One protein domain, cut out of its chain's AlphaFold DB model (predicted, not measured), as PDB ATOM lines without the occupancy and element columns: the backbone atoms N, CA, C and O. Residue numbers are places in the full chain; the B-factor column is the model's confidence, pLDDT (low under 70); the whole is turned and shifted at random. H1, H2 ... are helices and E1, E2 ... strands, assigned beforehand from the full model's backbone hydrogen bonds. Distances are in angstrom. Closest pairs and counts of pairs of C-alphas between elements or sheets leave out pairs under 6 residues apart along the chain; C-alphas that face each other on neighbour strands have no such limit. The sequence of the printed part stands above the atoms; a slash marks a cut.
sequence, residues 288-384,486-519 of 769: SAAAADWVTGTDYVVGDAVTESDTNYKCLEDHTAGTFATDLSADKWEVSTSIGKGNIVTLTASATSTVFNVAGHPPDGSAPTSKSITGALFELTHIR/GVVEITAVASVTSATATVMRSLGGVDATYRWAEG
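AT A GLANCE: This is residues 288 to 384 and 486 to 519 of the 769 residues of the protein "Putative tail protein" of viral metagenome (UniProt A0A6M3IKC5). A strongly curled wall of six strands, like part of a barrel, makes the body, and at one end of it sits a small three-stranded sheet, E2 to E4, with the short helix H1. The long loop of residues 350 to 376 makes the opposite end of the longest axis. The printed part has 131 residues, in the order E1, E2, E3, H1, E4, E5, E6, E7, E8, E9; under half are in named elements, and the class is mostly strand. The large sheet runs E1, E5, E8, E7, E6, E9 and the small one E2, E3, E4, both antiparallel throughout. The whole is compact, with a radius of gyration of the C-alphas of 16.1 A and spans of 52 by 35 by 24 A.

HOW THE PARTS SIT: Start at E1, residues 288 to 291, an edge strand antiparallel to E5, residues 344 to 349; N 290 and O 346 are 3.0 A apart. Beside E5 comes E8, residues 498 to 505, with N 345 and O 501 at 2.8 A. E8 forms a hairpin with E7, residues 486 to 495, and N 500 and O 492 are 2.8 A apart; E7 bends by 80 degrees at residue 492 and E8 by 58 degrees at 502. Next is E6, residues 377 to 384, where N 378 and O 488 of E7 are 2.8 A apart, then the edge strand E9, residues 516 to 518, with N 517 and O 379 at 2.9 A. This sheet is strongly twisted. E2, residues 305 to 308, and E3, residues 311 to 315, form a hairpin, with N 306 and O 313 at 2.9 A; E4, residues 333 to 335, follows beside E3, with N 314 and O 334 at 2.8 A. The closest C-alphas of E1 and E2 are those of Ala 291 and Val 306, 4.9 A apart. H1, residues 324 to 329, is on the small sheet at a height of 8.9 A, only just over none of its strands: 2 of its C-alphas fall on E3 and 2 on E4. Its closest C-alpha to E4 is that of Asp 327, 6.8 A from that of Trp 333. Every O i to N i+4 pair in H1 is within hydrogen-bond range.

IN THESE COORDINATES: Find C-alpha 288 at (17.915, -15.166, 47.937), where E1 begins. H1 begins at C-alpha 324, (10.866, -31.108, 31.727). E5 measures 16.4 A, E6 21.8 A, E7 21.9 A and E8 19.7 A; E9 ends at C-alpha 518, (30.283, -8.840, 50.656).

THE WHOLE: The C-alphas of Ser 329 and Pro 363, 52.6 A apart, are the two farthest apart. Residues 385 to 485 are not printed, and C-alphas 384 and 486 are 11.9 A apart across the cut. The links E1 to E2 and E5 to E6 are long; in the first, residues 299 to 300 pair antiparallel with 319 to 320. Look for low confidence, under 70, at residues 358 to 371.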
ATOM      1  N   SER A 288      18.321 -13.823  48.372       94.12
ATOM      2  CA  SER A 288      17.915 -15.166  47.937       94.12
ATOM      3  C   SER A 288      18.681 -15.552  46.675       94.12
ATOM      4  O   SER A 288      19.188 -14.671  45.974       94.12
ATOM      5  N   ALA A 289      18.766 -16.847  46.389       94.19
ATOM      6  CA  ALA A 289      19.416 -17.371  45.194       94.19
ATOM      7  C   ALA A 289      18.458 -18.292  44.434       94.19
ATOM      8  O   ALA A 289      17.694 -19.029  45.044       94.19
ATOM      9  N   ALA A 290      18.524 -18.284  43.111       93.25
ATOM     10  CA  ALA A 290      17.823 -19.237  42.257       93.25
ATOM     11  C   ALA A 290      18.778 -19.736  41.174       93.25
ATOM     12  O   ALA A 290      19.580 -18.948  40.668       93.25
ATOM     13  N   ALA A 291      18.713 -21.020  40.824       93.69
ATOM     14  CA  ALA A 291      19.471 -21.548  39.695       93.69
ATOM     15  C   ALA A 291      18.983 -20.927  38.374       93.69
ATOM     16  O   ALA A 291      17.901 -20.338  38.317       93.69
ATOM     17  N   ALA A 292      19.773 -21.050  37.308       90.81
ATOM     18  CA  ALA A 292      19.350 -20.620  35.976       90.81
ATOM     19  C   ALA A 292      18.060 -21.338  35.531       90.81
ATOM     20  O   ALA A 292      17.841 -22.495  35.883       90.81
ATOM     21  N   ASP A 293      17.213 -20.667  34.749       92.12
ATOM     22  CA  ASP A 293      15.986 -21.279  34.229       92.12
ATOM     23  C   ASP A 293      16.300 -22.525  33.384       92.12
ATOM     24  O   ASP A 293      17.287 -22.561  32.642       92.12
ATOM     25  N   TRP A 294      15.451 -23.553  33.475       93.56
ATOM     26  CA  TRP A 294      15.581 -24.745  32.640       93.56
ATOM     27  C   TRP A 294      15.354 -24.416  31.157       93.56
ATOM     28  O   TRP A 294      14.422 -23.699  30.784       93.56
ATOM     29  N   VAL A 295      16.193 -24.977  30.281       93.75
ATOM     30  CA  VAL A 295      16.153 -24.728  28.836       93.75
ATOM     31  C   VAL A 295      16.077 -26.044  28.064       93.75
ATOM     32  O   VAL A 295      16.925 -26.924  28.189       93.75
ATOM     33  N   THR A 296      15.062 -26.163  27.205       94.88
ATOM     34  CA  THR A 296      14.896 -27.302  26.289       94.88
ATOM     35  C   THR A 296      16.042 -27.397  25.278       94.88
ATOM     36  O   THR A 296      16.414 -26.397  24.667       94.88
ATOM     37  N   GLY A 297      16.530 -28.611  25.016       93.50
ATOM     38  CA  GLY A 297      17.586 -28.897  24.043       93.50
ATOM     39  C   GLY A 297      19.013 -28.687  24.557       93.50
ATOM     40  O   GLY A 297      19.949 -28.958  23.809       93.50
ATOM     41  N   THR A 298      19.182 -28.223  25.796       94.81
ATOM     42  CA  THR A 298      20.482 -28.098  26.465       94.81
ATOM     43  C   THR A 298      20.962 -29.461  26.954       94.81
ATOM     44  O   THR A 298      20.168 -30.240  27.478       94.81
ATOM     45  N   ASP A 299      22.252 -29.746  26.795       95.81
ATOM     46  CA  ASP A 299      22.889 -30.894  27.438       95.81
ATOM     47  C   ASP A 299      23.180 -30.545  28.898       95.81
ATOM     48  O   ASP A 299      23.935 -29.612  29.167       95.81
ATOM     49  N   TYR A 300      22.565 -31.282  29.820       94.50
ATOM     50  CA  TYR A 300      22.816 -31.169  31.253       94.50
ATOM     51  C   TYR A 300      23.623 -32.367  31.731       94.50
ATOM     52  O   TYR A 300      23.344 -33.500  31.330       94.50
ATOM     53  N   VAL A 301      24.595 -32.113  32.603       92.56
ATOM     54  CA  VAL A 301      25.411 -33.140  33.258       92.56
ATOM     55  C   VAL A 301      25.017 -33.304  34.723       92.56
ATOM     56  O   VAL A 301      24.379 -32.432  35.316       92.56
ATOM     57  N   VAL A 302      25.378 -34.438  35.327       89.88
ATOM     58  CA  VAL A 302      25.097 -34.704  36.747       89.88
ATOM     59  C   VAL A 302      25.618 -33.566  37.633       89.88
ATOM     60  O   VAL A 302      26.801 -33.233  37.613       89.88
ATOM     61  N   GLY A 303      24.737 -33.013  38.471       85.56
ATOM     62  CA  GLY A 303      25.053 -31.912  39.387       85.56
ATOM     63  C   GLY A 303      24.670 -30.516  38.893       85.56
ATOM     64  O   GLY A 303      24.664 -29.590  39.713       85.56
ATOM     65  N   ASP A 304      24.288 -30.369  37.621       91.88
ATOM     66  CA  ASP A 304      23.718 -29.122  37.109       91.88
ATOM     67  C   ASP A 304      22.416 -28.782  37.840       91.88
ATOM     68  O   ASP A 304      21.587 -29.655  38.115       91.88
ATOM     69  N   ALA A 305      22.230 -27.506  38.153       93.12
ATOM     70  CA  ALA A 305      21.064 -26.977  38.838       93.12
ATOM     71  C   ALA A 305      20.250 -26.085  37.899       93.12
ATOM     72  O   ALA A 305      20.799 -25.231  37.201       93.12
ATOM     73  N   VAL A 306      18.928 -26.251  37.926       94.44
ATOM     74  CA  VAL A 306      17.982 -25.455  37.134       94.44
ATOM     75  C   VAL A 306      16.776 -25.039  37.965       94.44
ATOM     76  O   VAL A 306      16.392 -25.741  38.898       94.44
ATOM     77  N   THR A 307      16.145 -23.931  37.597       93.25
ATOM     78  CA  THR A 307      14.844 -23.518  38.133       93.25
ATOM     79  C   THR A 307      13.751 -23.805  37.109       93.25
ATOM     80  O   THR A 307      13.871 -23.444  35.941       93.25
ATOM     81  N   GLU A 308      12.659 -24.426  37.549       93.00
ATOM     82  CA  GLU A 308      11.431 -24.580  36.765       93.00
ATOM     83  C   GLU A 308      10.227 -24.322  37.676       93.00
ATOM     84  O   GLU A 308      10.083 -24.952  38.727       93.00
ATOM     85  N   SER A 309       9.350 -23.393  37.279       88.50
ATOM     86  CA  SER A 309       8.163 -23.005  38.062       88.50
ATOM     87  C   SER A 309       8.485 -22.680  39.539       88.50
ATOM     88  O   SER A 309       7.862 -23.223  40.452       88.50
ATOM     89  N   ASP A 310       9.489 -21.822  39.763       84.00
ATOM     90  CA  ASP A 310       9.997 -21.378  41.079       84.00
ATOM     91  C   ASP A 310      10.565 -22.492  41.983       84.00
ATOM     92  O   ASP A 310      10.790 -22.285  43.176       84.00
ATOM     93  N   THR A 311      10.807 -23.684  41.437       88.69
ATOM     94  CA  THR A 311      11.413 -24.806  42.162       88.69
ATOM     95  C   THR A 311      12.781 -25.121  41.573       88.69
ATOM     96  O   THR A 311      12.915 -25.256  40.358       88.69
ATOM     97  N   ASN A 312      13.793 -25.251  42.434       91.12
ATOM     98  CA  ASN A 312      15.133 -25.660  42.018       91.12
ATOM     99  C   ASN A 312      15.208 -27.186  41.895       91.12
ATOM    100  O   ASN A 312      14.733 -27.915  42.769       91.12
ATOM    101  N   TYR A 313      15.857 -27.655  40.837       92.25
ATOM    102  CA  TYR A 313      16.116 -29.061  40.571       92.25
ATOM    103  C   TYR A 313      17.595 -29.301  40.300       92.25
ATOM    104  O   TYR A 313      18.285 -28.425  39.783       92.25
ATOM    105  N   LYS A 314      18.066 -30.502  40.626       91.88
ATOM    106  CA  LYS A 314      19.413 -30.988  40.336       91.88
ATOM    107  C   LYS A 314      19.347 -32.136  39.333       91.88
ATOM    108  O   LYS A 314      18.506 -33.026  39.466       91.88
ATOM    109  N   CYS A 315      20.233 -32.108  38.346       92.56
ATOM    110  CA  CYS A 315      20.378 -33.150  37.342       92.56
ATOM    111  C   CYS A 315      21.043 -34.395  37.951       92.56
ATOM    112  O   CYS A 315      22.087 -34.292  38.606       92.56
ATOM    113  N   LEU A 316      20.441 -35.564  37.727       91.75
ATOM    114  CA  LEU A 316      20.903 -36.859  38.240       91.75
ATOM    115  C   LEU A 316      21.562 -37.745  37.179       91.75
ATOM    116  O   LEU A 316      22.292 -38.672  37.525       91.75
ATOM    117  N   GLU A 317      21.325 -37.462  35.900       92.06
ATOM    118  CA  GLU A 317      21.843 -38.238  34.775       92.06
ATOM    119  C   GLU A 317      22.167 -37.311  33.601       92.06
ATOM    120  O   GLU A 317      21.347 -36.465  33.245       92.06
ATOM    121  N   ASP A 318      23.323 -37.507  32.966       94.31
ATOM    122  CA  ASP A 318      23.701 -36.774  31.757       94.31
ATOM    123  C   ASP A 318      22.653 -36.977  30.646       94.31
ATOM    124  O   ASP A 318      22.412 -38.099  30.188       94.31
ATOM    125  N   HIS A 319      22.018 -35.898  30.182       93.81
ATOM    126  CA  HIS A 319      21.024 -35.969  29.111       93.81
ATOM    127  C   HIS A 319      20.855 -34.649  28.359       93.81
ATOM    128  O   HIS A 319      20.997 -33.563  28.912       93.81
ATOM    129  N   THR A 320      20.431 -34.747  27.099       95.94
ATOM    130  CA  THR A 320      19.881 -33.604  26.365       95.94
ATOM    131  C   THR A 320      18.433 -33.372  26.793       95.94
ATOM    132  O   THR A 320      17.595 -34.276  26.692       95.94
ATOM    133  N   ALA A 321      18.127 -32.161  27.249       92.06
ATOM    134  CA  ALA A 321      16.820 -31.765  27.758       92.06
ATOM    135  C   ALA A 321      15.717 -31.886  26.696       92.06
ATOM    136  O   ALA A 321      15.783 -31.270  25.629       92.06
ATOM    137  N   GLY A 322      14.670 -32.651  27.002       91.69
ATOM    138  CA  GLY A 322      13.506 -32.836  26.145       91.69
ATOM    139  C   GLY A 322      12.329 -31.989  26.614       91.69
ATOM    140  O   GLY A 322      12.196 -30.821  26.277       91.69
ATOM    141  N   THR A 323      11.417 -32.595  27.365       94.25
ATOM    142  CA  THR A 323      10.314 -31.887  28.028       94.25
ATOM    143  C   THR A 323      10.475 -32.108  29.516       94.25
ATOM    144  O   THR A 323      10.457 -33.262  29.939       94.25
ATOM    145  N   PHE A 324      10.555 -31.031  30.300       93.19
ATOM    146  CA  PHE A 324      10.866 -31.108  31.727       93.19
ATOM    147  C   PHE A 324      10.015 -32.141  32.479       93.19
ATOM    148  O   PHE A 324      10.547 -33.013  33.148       93.19
ATOM    149  N   ALA A 325       8.692 -32.142  32.280       93.50
ATOM    150  CA  ALA A 325       7.799 -33.112  32.925       93.50
ATOM    151  C   ALA A 325       8.093 -34.580  32.550       93.50
ATOM    152  O   ALA A 325       7.866 -35.478  33.355       93.50
ATOM    153  N   THR A 326       8.577 -34.831  31.328       93.88
ATOM    154  CA  THR A 326       8.971 -36.179  30.884       93.88
ATOM    155  C   THR A 326      10.303 -36.579  31.501       93.88
ATOM    156  O   THR A 326      10.409 -37.689  32.015       93.88
ATOM    157  N   ASP A 327      11.283 -35.675  31.505       94.56
ATOM    158  CA  ASP A 327      12.596 -35.916  32.109       94.56
ATOM    159  C   ASP A 327      12.488 -36.097  33.636       94.56
ATOM    160  O   ASP A 327      13.081 -37.021  34.184       94.56
ATOM    161  N   LEU A 328      11.641 -35.308  34.307       93.94
ATOM    162  CA  LEU A 328      11.317 -35.458  35.729       93.94
ATOM    163  C   LEU A 328      10.639 -36.805  36.021       93.94
ATOM    164  O   LEU A 328      10.989 -37.473  36.983       93.94
ATOM    165  N   SER A 329       9.694 -37.240  35.177       93.81
ATOM    166  CA  SER A 329       9.048 -38.555  35.334       93.81
ATOM    167  C   SER A 329       9.967 -39.746  35.044       93.81
ATOM    168  O   SER A 329       9.599 -40.882  35.337       93.81
ATOM    169  N   ALA A 330      11.122 -39.488  34.428       93.56
ATOM    170  CA  ALA A 330      12.166 -40.463  34.149       93.56
ATOM    171  C   ALA A 330      13.298 -40.418  35.193       93.56
ATOM    172  O   ALA A 330      14.369 -40.949  34.921       93.56
ATOM    173  N   ASP A 331      13.071 -39.774  36.345       92.62
ATOM    174  CA  ASP A 331      14.014 -39.648  37.465       92.62
ATOM    175  C   ASP A 331      15.352 -38.967  37.102       92.62
ATOM    176  O   ASP A 331      16.359 -39.148  37.782       92.62
ATOM    177  N   LYS A 332      15.374 -38.136  36.048       92.06
ATOM    178  CA  LYS A 332      16.577 -37.379  35.647       92.06
ATOM    179  C   LYS A 332      16.806 -36.106  36.460       92.06
ATOM    180  O   LYS A 332      17.889 -35.526  36.400       92.06
ATOM    181  N   TRP A 333      15.783 -35.658  37.185       93.31
ATOM    182  CA  TRP A 333      15.788 -34.437  37.985       93.31
ATOM    183  C   TRP A 333      15.242 -34.725  39.379       93.31
ATOM    184  O   TRP A 333      14.215 -35.387  39.516       93.31
ATOM    185  N   GLU A 334      15.874 -34.165  40.405       92.31
ATOM    186  CA  GLU A 334      15.356 -34.156  41.776       92.31
ATOM    187  C   GLU A 334      15.174 -32.728  42.276       92.31
ATOM    188  O   GLU A 334      15.934 -31.841  41.897       92.31
ATOM    189  N   VAL A 335      14.180 -32.488  43.133       89.88
ATOM    190  CA  VAL A 335      14.036 -31.189  43.805       89.88
ATOM    191  C   VAL A 335      15.242 -30.980  44.715       89.88
ATOM    192  O   VAL A 335      15.542 -31.833  45.546       89.88
ATOM    193  N   SER A 336      15.901 -29.830  44.591       84.69
ATOM    194  CA  SER A 336      17.083 -29.497  45.379       84.69
ATOM    195  C   SER A 336      16.860 -28.242  46.212       84.69
ATOM    196  O   SER A 336      16.430 -27.205  45.712       84.69
ATOM    197  N   THR A 337      17.199 -28.319  47.497       81.56
ATOM    198  CA  THR A 337      17.198 -27.169  48.418       81.56
ATOM    199  C   THR A 337      18.549 -26.455  48.472       81.56
ATOM    200  O   THR A 337      18.659 -25.393  49.075       81.56
ATOM    201  N   SER A 338      19.567 -27.007  47.812       84.31
ATOM    202  CA  SER A 338      20.914 -26.445  47.695       84.31
ATOM    203  C   SER A 338      21.351 -26.318  46.245       84.31
ATOM    204  O   SER A 338      20.812 -26.976  45.358       84.31
ATOM    205  N   ILE A 339      22.374 -25.507  46.002       89.19
ATOM    206  CA  ILE A 339      22.965 -25.353  44.672       89.19
ATOM    207  C   ILE A 339      24.457 -25.654  44.780       89.19
ATOM    208  O   ILE A 339      25.152 -25.056  45.601       89.19
ATOM    209  N   GLY A 340      24.935 -26.615  43.989       86.00
ATOM    210  CA  GLY A 340      26.325 -27.070  44.022       86.00
ATOM    211  C   GLY A 340      27.297 -26.082  43.376       86.00
ATOM    212  O   GLY A 340      26.905 -25.269  42.539       86.00
ATOM    213  N   LYS A 341      28.580 -26.183  43.737       87.56
ATOM    214  CA  LYS A 341      29.686 -25.457  43.090       87.56
ATOM    215  C   LYS A 341      29.651 -25.591  41.558       87.56
ATOM    216  O   LYS A 341      29.357 -26.660  41.039       87.56
ATOM    217  N   GLY A 342      30.000 -24.516  40.854       86.75
ATOM    218  CA  GLY A 342      30.068 -24.441  39.391       86.75
ATOM    219  C   GLY A 342      28.769 -23.991  38.724       86.75
ATOM    220  O   GLY A 342      28.805 -23.518  37.593       86.75
ATOM    221  N   ASN A 343      27.638 -24.065  39.430       92.69
ATOM    222  CA  ASN A 343      26.353 -23.616  38.907       92.69
ATOM    223  C   ASN A 343      26.255 -22.089  38.839       92.69
ATOM    224  O   ASN A 343      26.828 -21.373  39.662       92.69
ATOM    225  N   ILE A 344      25.465 -21.601  37.882       93.25
ATOM    226  CA  ILE A 344      25.118 -20.184  37.750       93.25
ATOM    227  C   ILE A 344      23.816 -19.924  38.507       93.25
ATOM    228  O   ILE A 344      22.840 -20.664  38.364       93.25
ATOM    229  N   VAL A 345      23.794 -18.850  39.292       95.25
ATOM    230  CA  VAL A 345      22.633 -18.421  40.070       95.25
ATOM    231  C   VAL A 345      22.283 -16.964  39.807       95.25
ATOM    232  O   VAL A 345      23.149 -16.122  39.565       95.25
ATOM    233  N   THR A 346      20.996 -16.653  39.908       94.88
ATOM    234  CA  THR A 346      20.510 -15.281  40.037       94.88
ATOM    235  C   THR A 346      20.307 -14.976  41.511       94.88
ATOM    236  O   THR A 346      19.531 -15.642  42.197       94.88
ATOM    237  N   LEU A 347      20.999 -13.952  42.001       95.12
ATOM    238  CA  LEU A 347      20.811 -13.418  43.336       95.12
ATOM    239  C   LEU A 347      19.770 -12.305  43.304       95.12
ATOM    240  O   LEU A 347      19.850 -11.394  42.477       95.12
ATOM    241  N   THR A 348      18.830 -12.353  44.243       94.94
ATOM    242  CA  THR A 348      17.805 -11.320  44.412       94.94
ATOM    243  C   THR A 348      17.848 -10.778  45.831       94.94
ATOM    244  O   THR A 348      17.579 -11.509  46.790       94.94
ATOM    245  N   ALA A 349      18.197  -9.498  45.961       93.56
ATOM    246  CA  ALA A 349      18.193  -8.778  47.225       93.56
ATOM    247  C   ALA A 349      16.809  -8.172  47.523       93.56
ATOM    248  O   ALA A 349      16.003  -7.948  46.613       93.56
ATOM    249  N   SER A 350      16.521  -7.880  48.795       91.94
ATOM    250  CA  SER A 350      15.235  -7.299  49.201       91.94
ATOM    251  C   SER A 350      14.949  -5.968  48.481       91.94
ATOM    252  O   SER A 350      15.852  -5.179  48.202       91.94
ATOM    253  N   ALA A 351      13.679  -5.709  48.149       77.19
ATOM    254  CA  ALA A 351      13.278  -4.694  47.161       77.19
ATOM    255  C   ALA A 351      13.686  -3.239  47.479       77.19
ATOM    256  O   ALA A 351      13.706  -2.397  46.584       77.19
ATOM    257  N   THR A 352      13.983  -2.919  48.740       74.56
ATOM    258  CA  THR A 352      14.421  -1.582  49.181       74.56
ATOM    259  C   THR A 352      15.927  -1.483  49.409       74.56
ATOM    260  O   THR A 352      16.408  -0.442  49.856       74.56
ATOM    261  N   SER A 353      16.671  -2.555  49.147       75.19
ATOM    262  CA  SER A 353      18.107  -2.618  49.378       75.19
ATOM    263  C   SER A 353      18.912  -2.087  48.186       75.19
ATOM    264  O   SER A 353      18.438  -2.038  47.051       75.19
ATOM    265  N   THR A 354      20.150  -1.675  48.452       80.38
ATOM    266  CA  THR A 354      21.132  -1.272  47.433       80.38
ATOM    267  C   THR A 354      22.386  -2.132  47.552       80.38
ATOM    268  O   THR A 354      23.497  -1.616  47.673       80.38
ATOM    269  N   VAL A 355      22.194  -3.452  47.627       83.69
ATOM    270  CA  VAL A 355      23.281  -4.416  47.856       83.69
ATOM    271  C   VAL A 355      24.206  -4.471  46.644       83.69
ATOM    272  O   VAL A 355      25.425  -4.396  46.791       83.69
ATOM    273  N   PHE A 356      23.638  -4.554  45.440       84.94
ATOM    274  CA  PHE A 356      24.412  -4.766  44.221       84.94
ATOM    275  C   PHE A 356      24.718  -3.443  43.512       84.94
ATOM    276  O   PHE A 356      24.079  -3.054  42.537       84.94
ATOM    277  N   ASN A 357      25.683  -2.694  44.045       73.69
ATOM    278  CA  ASN A 357      26.028  -1.380  43.500       73.69
ATOM    279  C   ASN A 357      26.492  -1.463  42.033       73.69
ATOM    280  O   ASN A 357      27.342  -2.272  41.666       73.69
ATOM    281  N   VAL A 358      25.945  -0.569  41.206       64.56
ATOM    282  CA  VAL A 358      26.172  -0.516  39.749       64.56
ATOM    283  C   VAL A 358      27.197   0.540  39.317       64.56
ATOM    284  O   VAL A 358      27.511   0.619  38.134       64.56
ATOM    285  N   ALA A 359      27.720   1.361  40.237       59.75
ATOM    286  CA  ALA A 359      28.646   2.447  39.907       59.75
ATOM    287  C   ALA A 359      29.868   2.489  40.831       59.75
ATOM    288  O   ALA A 359      29.680   2.615  42.036       59.75
ATOM    289  N   GLY A 360      31.086   2.453  40.273       52.88
ATOM    290  CA  GLY A 360      32.361   2.453  41.009       52.88
ATOM    291  C   GLY A 360      33.423   3.435  40.507       52.88
ATOM    292  O   GLY A 360      33.108   4.426  39.847       52.88
ATOM    293  N   HIS A 361      34.674   3.189  40.916       47.31
ATOM    294  CA  HIS A 361      35.829   4.088  40.788       47.31
ATOM    295  C   HIS A 361      36.430   4.081  39.361       47.31
ATOM    296  O   HIS A 361      36.582   3.004  38.791       47.31
ATOM    297  N   PRO A 362      36.778   5.238  38.760       51.72
ATOM    298  CA  PRO A 362      37.602   5.298  37.542       51.72
ATOM    299  C   PRO A 362      39.098   5.093  37.859       51.72
ATOM    300  O   PRO A 362      39.492   5.528  38.940       51.72
ATOM    301  N   PRO A 363      39.955   4.632  36.918       50.81
ATOM    302  CA  PRO A 363      39.681   4.144  35.560       50.81
ATOM    303  C   PRO A 363      40.148   2.683  35.332       50.81
ATOM    304  O   PRO A 363      41.154   2.245  35.874       50.81
ATOM    305  N   ASP A 364      39.464   1.931  34.469       46.19
ATOM    306  CA  ASP A 364      40.161   0.988  33.584       46.19
ATOM    307  C   ASP A 364      39.898   1.402  32.135       46.19
ATOM    308  O   ASP A 364      38.901   2.060  31.821       46.19
ATOM    309  N   GLY A 365      40.845   1.079  31.263       46.44
ATOM    310  CA  GLY A 365      40.846   1.408  29.845       46.44
ATOM    311  C   GLY A 365      39.875   0.595  28.986       46.44
ATOM    312  O   GLY A 365      40.143   0.431  27.796       46.44
ATOM    313  N   SER A 366      38.744   0.105  29.506       40.53
ATOM    314  CA  SER A 366      37.746  -0.604  28.698       40.53
ATOM    315  C   SER A 366      36.309  -0.109  28.910       40.53
ATOM    316  O   SER A 366      35.567  -0.597  29.744       40.53
ATOM    317  N   ALA A 367      35.884   0.809  28.027       37.84
ATOM    318  CA  ALA A 367      34.490   1.224  27.794       37.84
ATOM    319  C   ALA A 367      33.736   1.867  28.998       37.84
ATOM    320  O   ALA A 367      34.088   1.702  30.159       37.84
ATOM    321  N   PRO A 368      32.684   2.678  28.757       37.53
ATOM    322  CA  PRO A 368      32.007   3.437  29.803       37.53
ATOM    323  C   PRO A 368      30.993   2.549  30.534       37.53
ATOM    324  O   PRO A 368      29.784   2.727  30.400       37.53
ATOM    325  N   THR A 369      31.468   1.590  31.317       42.28
ATOM    326  CA  THR A 369      30.667   0.963  32.368       42.28
ATOM    327  C   THR A 369      31.366   1.241  33.676       42.28
ATOM    328  O   THR A 369      32.470   0.778  33.920       42.28
ATOM    329  N   SER A 370      30.743   2.058  34.516       48.56
ATOM    330  CA  SER A 370      31.188   2.241  35.887       48.56
ATOM    331  C   SER A 370      31.384   0.873  36.544       48.56
ATOM    332  O   SER A 370      30.423   0.108  36.609       48.56
ATOM    333  N   LYS A 371      32.607   0.587  37.008       59.53
ATOM    334  CA  LYS A 371      33.002  -0.621  37.746       59.53
ATOM    335  C   LYS A 371      31.939  -0.997  38.785       59.53
ATOM    336  O   LYS A 371      31.797  -0.333  39.810       59.53
ATOM    337  N   SER A 372      31.098  -1.977  38.468       71.69
ATOM    338  CA  SER A 372      30.071  -2.475  39.389       71.69
ATOM    339  C   SER A 372      30.724  -3.413  40.407       71.69
ATOM    340  O   SER A 372      31.933  -3.611  40.391       71.69
ATOM    341  N   ILE A 373      29.954  -4.033  41.292       81.44
ATOM    342  CA  ILE A 373      30.468  -5.099  42.171       81.44
ATOM    343  C   ILE A 373      30.767  -6.427  41.428       81.44
ATOM    344  O   ILE A 373      30.742  -7.489  42.041       81.44
ATOM    345  N   THR A 374      30.989  -6.397  40.113       81.38
ATOM    346  CA  THR A 374      31.427  -7.585  39.360       81.38
ATOM    347  C   THR A 374      32.799  -8.036  39.881       81.38
ATOM    348  O   THR A 374      33.573  -7.213  40.373       81.38
ATOM    349  N   GLY A 375      33.040  -9.348  39.908       80.12
ATOM    350  CA  GLY A 375      34.201  -9.973  40.554       80.12
ATOM    351  C   GLY A 375      34.126 -10.018  42.088       80.12
ATOM    352  O   GLY A 375      34.980 -10.616  42.739       80.12
ATOM    353  N   ALA A 376      33.107  -9.408  42.715       87.12
ATOM    354  CA  ALA A 376      32.945  -9.476  44.166       87.12
ATOM    355  C   ALA A 376      32.499 -10.874  44.608       87.12
ATOM    356  O   ALA A 376      31.532 -11.431  44.081       87.12
ATOM    357  N   LEU A 377      33.127 -11.391  45.661       91.88
ATOM    358  CA  LEU A 377      32.622 -12.561  46.374       91.88
ATOM    359  C   LEU A 377      31.458 -12.175  47.294       91.88
ATOM    360  O   LEU A 377      31.445 -11.093  47.874       91.88
ATOM    361  N   PHE A 378      30.500 -13.074  47.479       93.50
ATOM    362  CA  PHE A 378      29.445 -12.968  48.484       93.50
ATOM    363  C   PHE A 378      29.365 -14.273  49.270       93.50
ATOM    364  O   PHE A 378      29.135 -15.336  48.694       93.50
ATOM    365  N   GLU A 379      29.519 -14.196  50.591       94.50
ATOM    366  CA  GLU A 379      29.171 -15.302  51.482       94.50
ATOM    367  C   GLU A 379      27.671 -15.231  51.776       94.50
ATOM    368  O   GLU A 379      27.191 -14.204  52.252       94.50
ATOM    369  N   LEU A 380      26.932 -16.311  51.524       94.44
ATOM    370  CA  LEU A 380      25.522 -16.465  51.888       94.44
ATOM    371  C   LEU A 380      25.415 -17.591  52.910       94.44
ATOM    372  O   LEU A 380      25.681 -18.746  52.595       94.44
ATOM    373  N   THR A 381      25.054 -17.268  54.148       92.44
ATOM    374  CA  THR A 381      24.932 -18.262  55.217       92.44
ATOM    375  C   THR A 381      23.477 -18.652  55.417       92.44
ATOM    376  O   THR A 381      22.639 -17.812  55.755       92.44
ATOM    377  N   HIS A 382      23.192 -19.944  55.286       89.44
ATOM    378  CA  HIS A 382      21.893 -20.531  55.608       89.44
ATOM    379  C   HIS A 382      21.986 -21.351  56.888       89.44
ATOM    380  O   HIS A 382      23.036 -21.903  57.214       89.44
ATOM    381  N   ILE A 383      20.882 -21.427  57.630       84.06
ATOM    382  CA  ILE A 383      20.752 -22.404  58.712       84.06
ATOM    383  C   ILE A 383      20.190 -23.663  58.085       84.06
ATOM    384  O   ILE A 383      19.105 -23.618  57.507       84.06
ATOM    385  N   ARG A 384      20.891 -24.782  58.238       77.62
ATOM    386  CA  ARG A 384      20.240 -26.079  58.096       77.62
ATOM    387  C   ARG A 384      19.661 -26.459  59.444       77.62
ATOM    388  O   ARG A 384      20.382 -26.461  60.442       77.62
ATOM    389  N   GLY A 486      27.630 -20.661  52.101       91.19
ATOM    390  CA  GLY A 486      27.933 -20.765  50.673       91.19
ATOM    391  C   GLY A 486      28.683 -19.534  50.169       91.19
ATOM    392  O   GLY A 486      28.659 -18.492  50.822       91.19
ATOM    393  N   VAL A 487      29.372 -19.644  49.032       92.75
ATOM    394  CA  VAL A 487      30.109 -18.521  48.424       92.75
ATOM    395  C   VAL A 487      29.796 -18.450  46.947       92.75
ATOM    396  O   VAL A 487      29.850 -19.463  46.250       92.75
ATOM    397  N   VAL A 488      29.511 -17.246  46.474       93.44
ATOM    398  CA  VAL A 488      29.255 -16.954  45.066       93.44
ATOM    399  C   VAL A 488      30.133 -15.800  44.604       93.44
ATOM    400  O   VAL A 488      30.466 -14.924  45.397       93.44
ATOM    401  N   GLU A 489      30.495 -15.795  43.331       92.19
ATOM    402  CA  GLU A 489      31.222 -14.711  42.675       92.19
ATOM    403  C   GLU A 489      30.293 -14.003  41.694       92.19
ATOM    404  O   GLU A 489      29.705 -14.649  40.827       92.19
ATOM    405  N   ILE A 490      30.133 -12.687  41.830       91.38
ATOM    406  CA  ILE A 490      29.265 -11.899  40.950       91.38
ATOM    407  C   ILE A 490      29.895 -11.780  39.561       91.38
ATOM    408  O   ILE A 490      30.947 -11.169  39.406       91.38
ATOM    409  N   THR A 491      29.206 -12.281  38.538       89.56
ATOM    410  CA  THR A 491      29.654 -12.221  37.138       89.56
ATOM    411  C   THR A 491      28.967 -11.117  36.340       89.56
ATOM    412  O   THR A 491      29.510 -10.648  35.342       89.56
ATOM    413  N   ALA A 492      27.780 -10.676  36.765       87.88
ATOM    414  CA  ALA A 492      27.087  -9.539  36.171       87.88
ATOM    415  C   ALA A 492      26.105  -8.900  37.160       87.88
ATOM    416  O   ALA A 492      25.469  -9.588  37.956       87.88
ATOM    417  N   VAL A 493      25.910  -7.585  37.066       87.94
ATOM    418  CA  VAL A 493      24.928  -6.852  37.881       87.94
ATOM    419  C   VAL A 493      23.804  -6.337  36.987       87.94
ATOM    420  O   VAL A 493      24.027  -5.482  36.133       87.94
ATOM    421  N   ALA A 494      22.584  -6.838  37.189       88.88
ATOM    422  CA  ALA A 494      21.410  -6.419  36.423       88.88
ATOM    423  C   ALA A 494      20.767  -5.149  37.006       88.88
ATOM    424  O   ALA A 494      20.286  -4.284  36.273       88.88
ATOM    425  N   SER A 495      20.742  -5.026  38.334       88.75
ATOM    426  CA  SER A 495      20.218  -3.866  39.057       88.75
ATOM    427  C   SER A 495      20.763  -3.828  40.486       88.75
ATOM    428  O   SER A 495      21.432  -4.755  40.928       88.75
ATOM    429  N   VAL A 496      20.403  -2.798  41.258       87.94
ATOM    430  CA  VAL A 496      20.775  -2.700  42.684       87.94
ATOM    431  C   VAL A 496      20.219  -3.822  43.571       87.94
ATOM    432  O   VAL A 496      20.682  -3.989  44.701       87.94
ATOM    433  N   THR A 497      19.262  -4.602  43.058       92.50
ATOM    434  CA  THR A 497      18.634  -5.737  43.746       92.50
ATOM    435  C   THR A 497      18.767  -7.065  43.004       92.50
ATOM    436  O   THR A 497      18.276  -8.069  43.511       92.50
ATOM    437  N   SER A 498      19.409  -7.114  41.832       91.69
ATOM    438  CA  SER A 498      19.597  -8.362  41.088       91.69
ATOM    439  C   SER A 498      20.981  -8.463  40.447       91.69
ATOM    440  O   SER A 498      21.434  -7.529  39.779       91.69
ATOM    441  N   ALA A 499      21.632  -9.610  40.627       93.56
ATOM    442  CA  ALA A 499      22.934  -9.926  40.047       93.56
ATOM    443  C   ALA A 499      23.017 -11.410  39.656       93.56
ATOM    444  O   ALA A 499      22.389 -12.260  40.287       93.56
ATOM    445  N   THR A 500      23.796 -11.722  38.627       93.62
ATOM    446  CA  THR A 500      24.159 -13.091  38.244       93.62
ATOM    447  C   THR A 500      25.491 -13.446  38.888       93.62
ATOM    448  O   THR A 500      26.392 -12.606  38.952       93.62
ATOM    449  N   ALA A 501      25.611 -14.677  39.378       94.50
ATOM    450  CA  ALA A 501      26.793 -15.144  40.081       94.50
ATOM    451  C   ALA A 501      27.107 -16.614  39.782       94.50
ATOM    452  O   ALA A 501      26.206 -17.400  39.489       94.50
ATOM    453  N   THR A 502      28.374 -16.995  39.906       93.31
ATOM    454  CA  THR A 502      28.831 -18.390  39.853       93.31
ATOM    455  C   THR A 502      29.034 -18.911  41.271       93.31
ATOM    456  O   THR A 502      29.612 -18.226  42.114       93.31
ATOM    457  N   VAL A 503      28.568 -20.125  41.568       92.75
ATOM    458  CA  VAL A 503      28.729 -20.739  42.893       92.75
ATOM    459  C   VAL A 503      30.152 -21.275  43.056       92.75
ATOM    460  O   VAL A 503      30.547 -22.234  42.396       92.75
ATOM    461  N   MET A 504      30.914 -20.694  43.981       90.31
ATOM    462  CA  MET A 504      32.309 -21.055  44.278       90.31
ATOM    463  C   MET A 504      32.406 -22.101  45.390       90.31
ATOM    464  O   MET A 504      33.223 -23.024  45.327       90.31
ATOM    465  N   ARG A 505      31.510 -21.992  46.376       88.44
ATOM    466  CA  ARG A 505      31.225 -23.002  47.399       88.44
ATOM    467  C   ARG A 505      29.721 -23.197  47.446       88.44
ATOM    468  O   ARG A 505      28.996 -22.205  47.497       88.44
ATOM    469  N   SER A 506      29.285 -24.457  47.433       89.56
ATOM    470  CA  SER A 506      27.873 -24.843  47.406       89.56
ATOM    471  C   SER A 506      27.033 -24.006  48.372       89.56
ATOM    472  O   SER A 506      27.484 -23.658  49.462       89.56
ATOM    473  N   LEU A 507      25.814 -23.661  47.971       89.81
ATOM    474  CA  LEU A 507      24.872 -22.934  48.813       89.81
ATOM    475  C   LEU A 507      24.133 -23.907  49.731       89.81
ATOM    476  O   LEU A 507      23.641 -24.941  49.282       89.81
ATOM    477  N   GLY A 508      24.024 -23.561  51.015       82.00
ATOM    478  CA  GLY A 508      23.307 -24.375  52.003       82.00
ATOM    479  C   GLY A 508      21.787 -24.301  51.881       82.00
ATOM    480  O   GLY A 508      21.097 -25.160  52.419       82.00
ATOM    481  N   GLY A 509      21.295 -23.283  51.180       87.38
ATOM    482  CA  GLY A 509      19.893 -22.991  50.942       87.38
ATOM    483  C   GLY A 509      19.744 -21.986  49.799       87.38
ATOM    484  O   GLY A 509      20.719 -21.383  49.347       87.38
ATOM    485  N   VAL A 510      18.511 -21.790  49.347       89.31
ATOM    486  CA  VAL A 510      18.143 -20.819  48.293       89.31
ATOM    487  C   VAL A 510      17.224 -19.713  48.810       89.31
ATOM    488  O   VAL A 510      17.117 -18.643  48.208       89.31
ATOM    489  N   ASP A 511      16.624 -19.943  49.979       90.69
ATOM    490  CA  ASP A 511      15.749 -18.993  50.652       90.69
ATOM    491  C   ASP A 511      16.474 -17.693  51.006       90.69
ATOM    492  O   ASP A 511      17.697 -17.641  51.174       90.69
ATOM    493  N   ALA A 512      15.690 -16.629  51.158       93.19
ATOM    494  CA  ALA A 512      16.201 -15.324  51.540       93.19
ATOM    495  C   ALA A 512      16.906 -15.384  52.909       93.19
ATOM    496  O   ALA A 512      16.278 -15.656  53.933       93.19
ATOM    497  N   THR A 513      18.200 -15.068  52.937       93.94
ATOM    498  CA  THR A 513      18.996 -14.966  54.165       93.94
ATOM    499  C   THR A 513      19.465 -13.535  54.389       93.94
ATOM    500  O   THR A 513      19.914 -12.862  53.462       93.94
ATOM    501  N   TYR A 514      19.375 -13.050  55.629       93.69
ATOM    502  CA  TYR A 514      19.998 -11.784  56.036       93.69
ATOM    503  C   TYR A 514      21.475 -11.966  56.411       93.69
ATOM    504  O   TYR A 514      22.204 -10.987  56.562       93.69
ATOM    505  N   ARG A 515      21.933 -13.214  56.575       93.88
ATOM    506  CA  ARG A 515      23.304 -13.542  56.972       93.88
ATOM    507  C   ARG A 515      24.164 -13.664  55.732       93.88
ATOM    508  O   ARG A 515      24.433 -14.761  55.253       93.88
ATOM    509  N   TRP A 516      24.586 -12.522  55.222       94.38
ATOM    510  CA  TRP A 516      25.474 -12.460  54.075       94.38
ATOM    511  C   TRP A 516      26.630 -11.499  54.330       94.38
ATOM    512  O   TRP A 516      26.536 -10.624  55.190       94.38
ATOM    513  N   ALA A 517      27.730 -11.670  53.607       93.81
ATOM    514  CA  ALA A 517      28.873 -10.768  53.656       93.81
ATOM    515  C   ALA A 517      29.401 -10.516  52.240       93.81
ATOM    516  O   ALA A 517      29.636 -11.459  51.489       93.81
ATOM    517  N   GLU A 518      29.590  -9.245  51.887       92.75
ATOM    518  CA  GLU A 518      30.283  -8.840  50.656       92.75
ATOM    519  C   GLU A 518      31.794  -9.076  50.816       92.75
ATOM    520  O   GLU A 518      32.354  -8.892  51.903       92.75
ATOM    521  N   GLY A 519      32.467  -9.448  49.734       91.69
ATOM    522  CA  GLY A 519      33.916  -9.541  49.641       91.69
ATOM    523  C   GLY A 519      34.592  -8.210  49.972       91.69
ATOM    524  O   GLY A 519      34.056  -7.122  49.743       91.69
TER     525      GLY A 519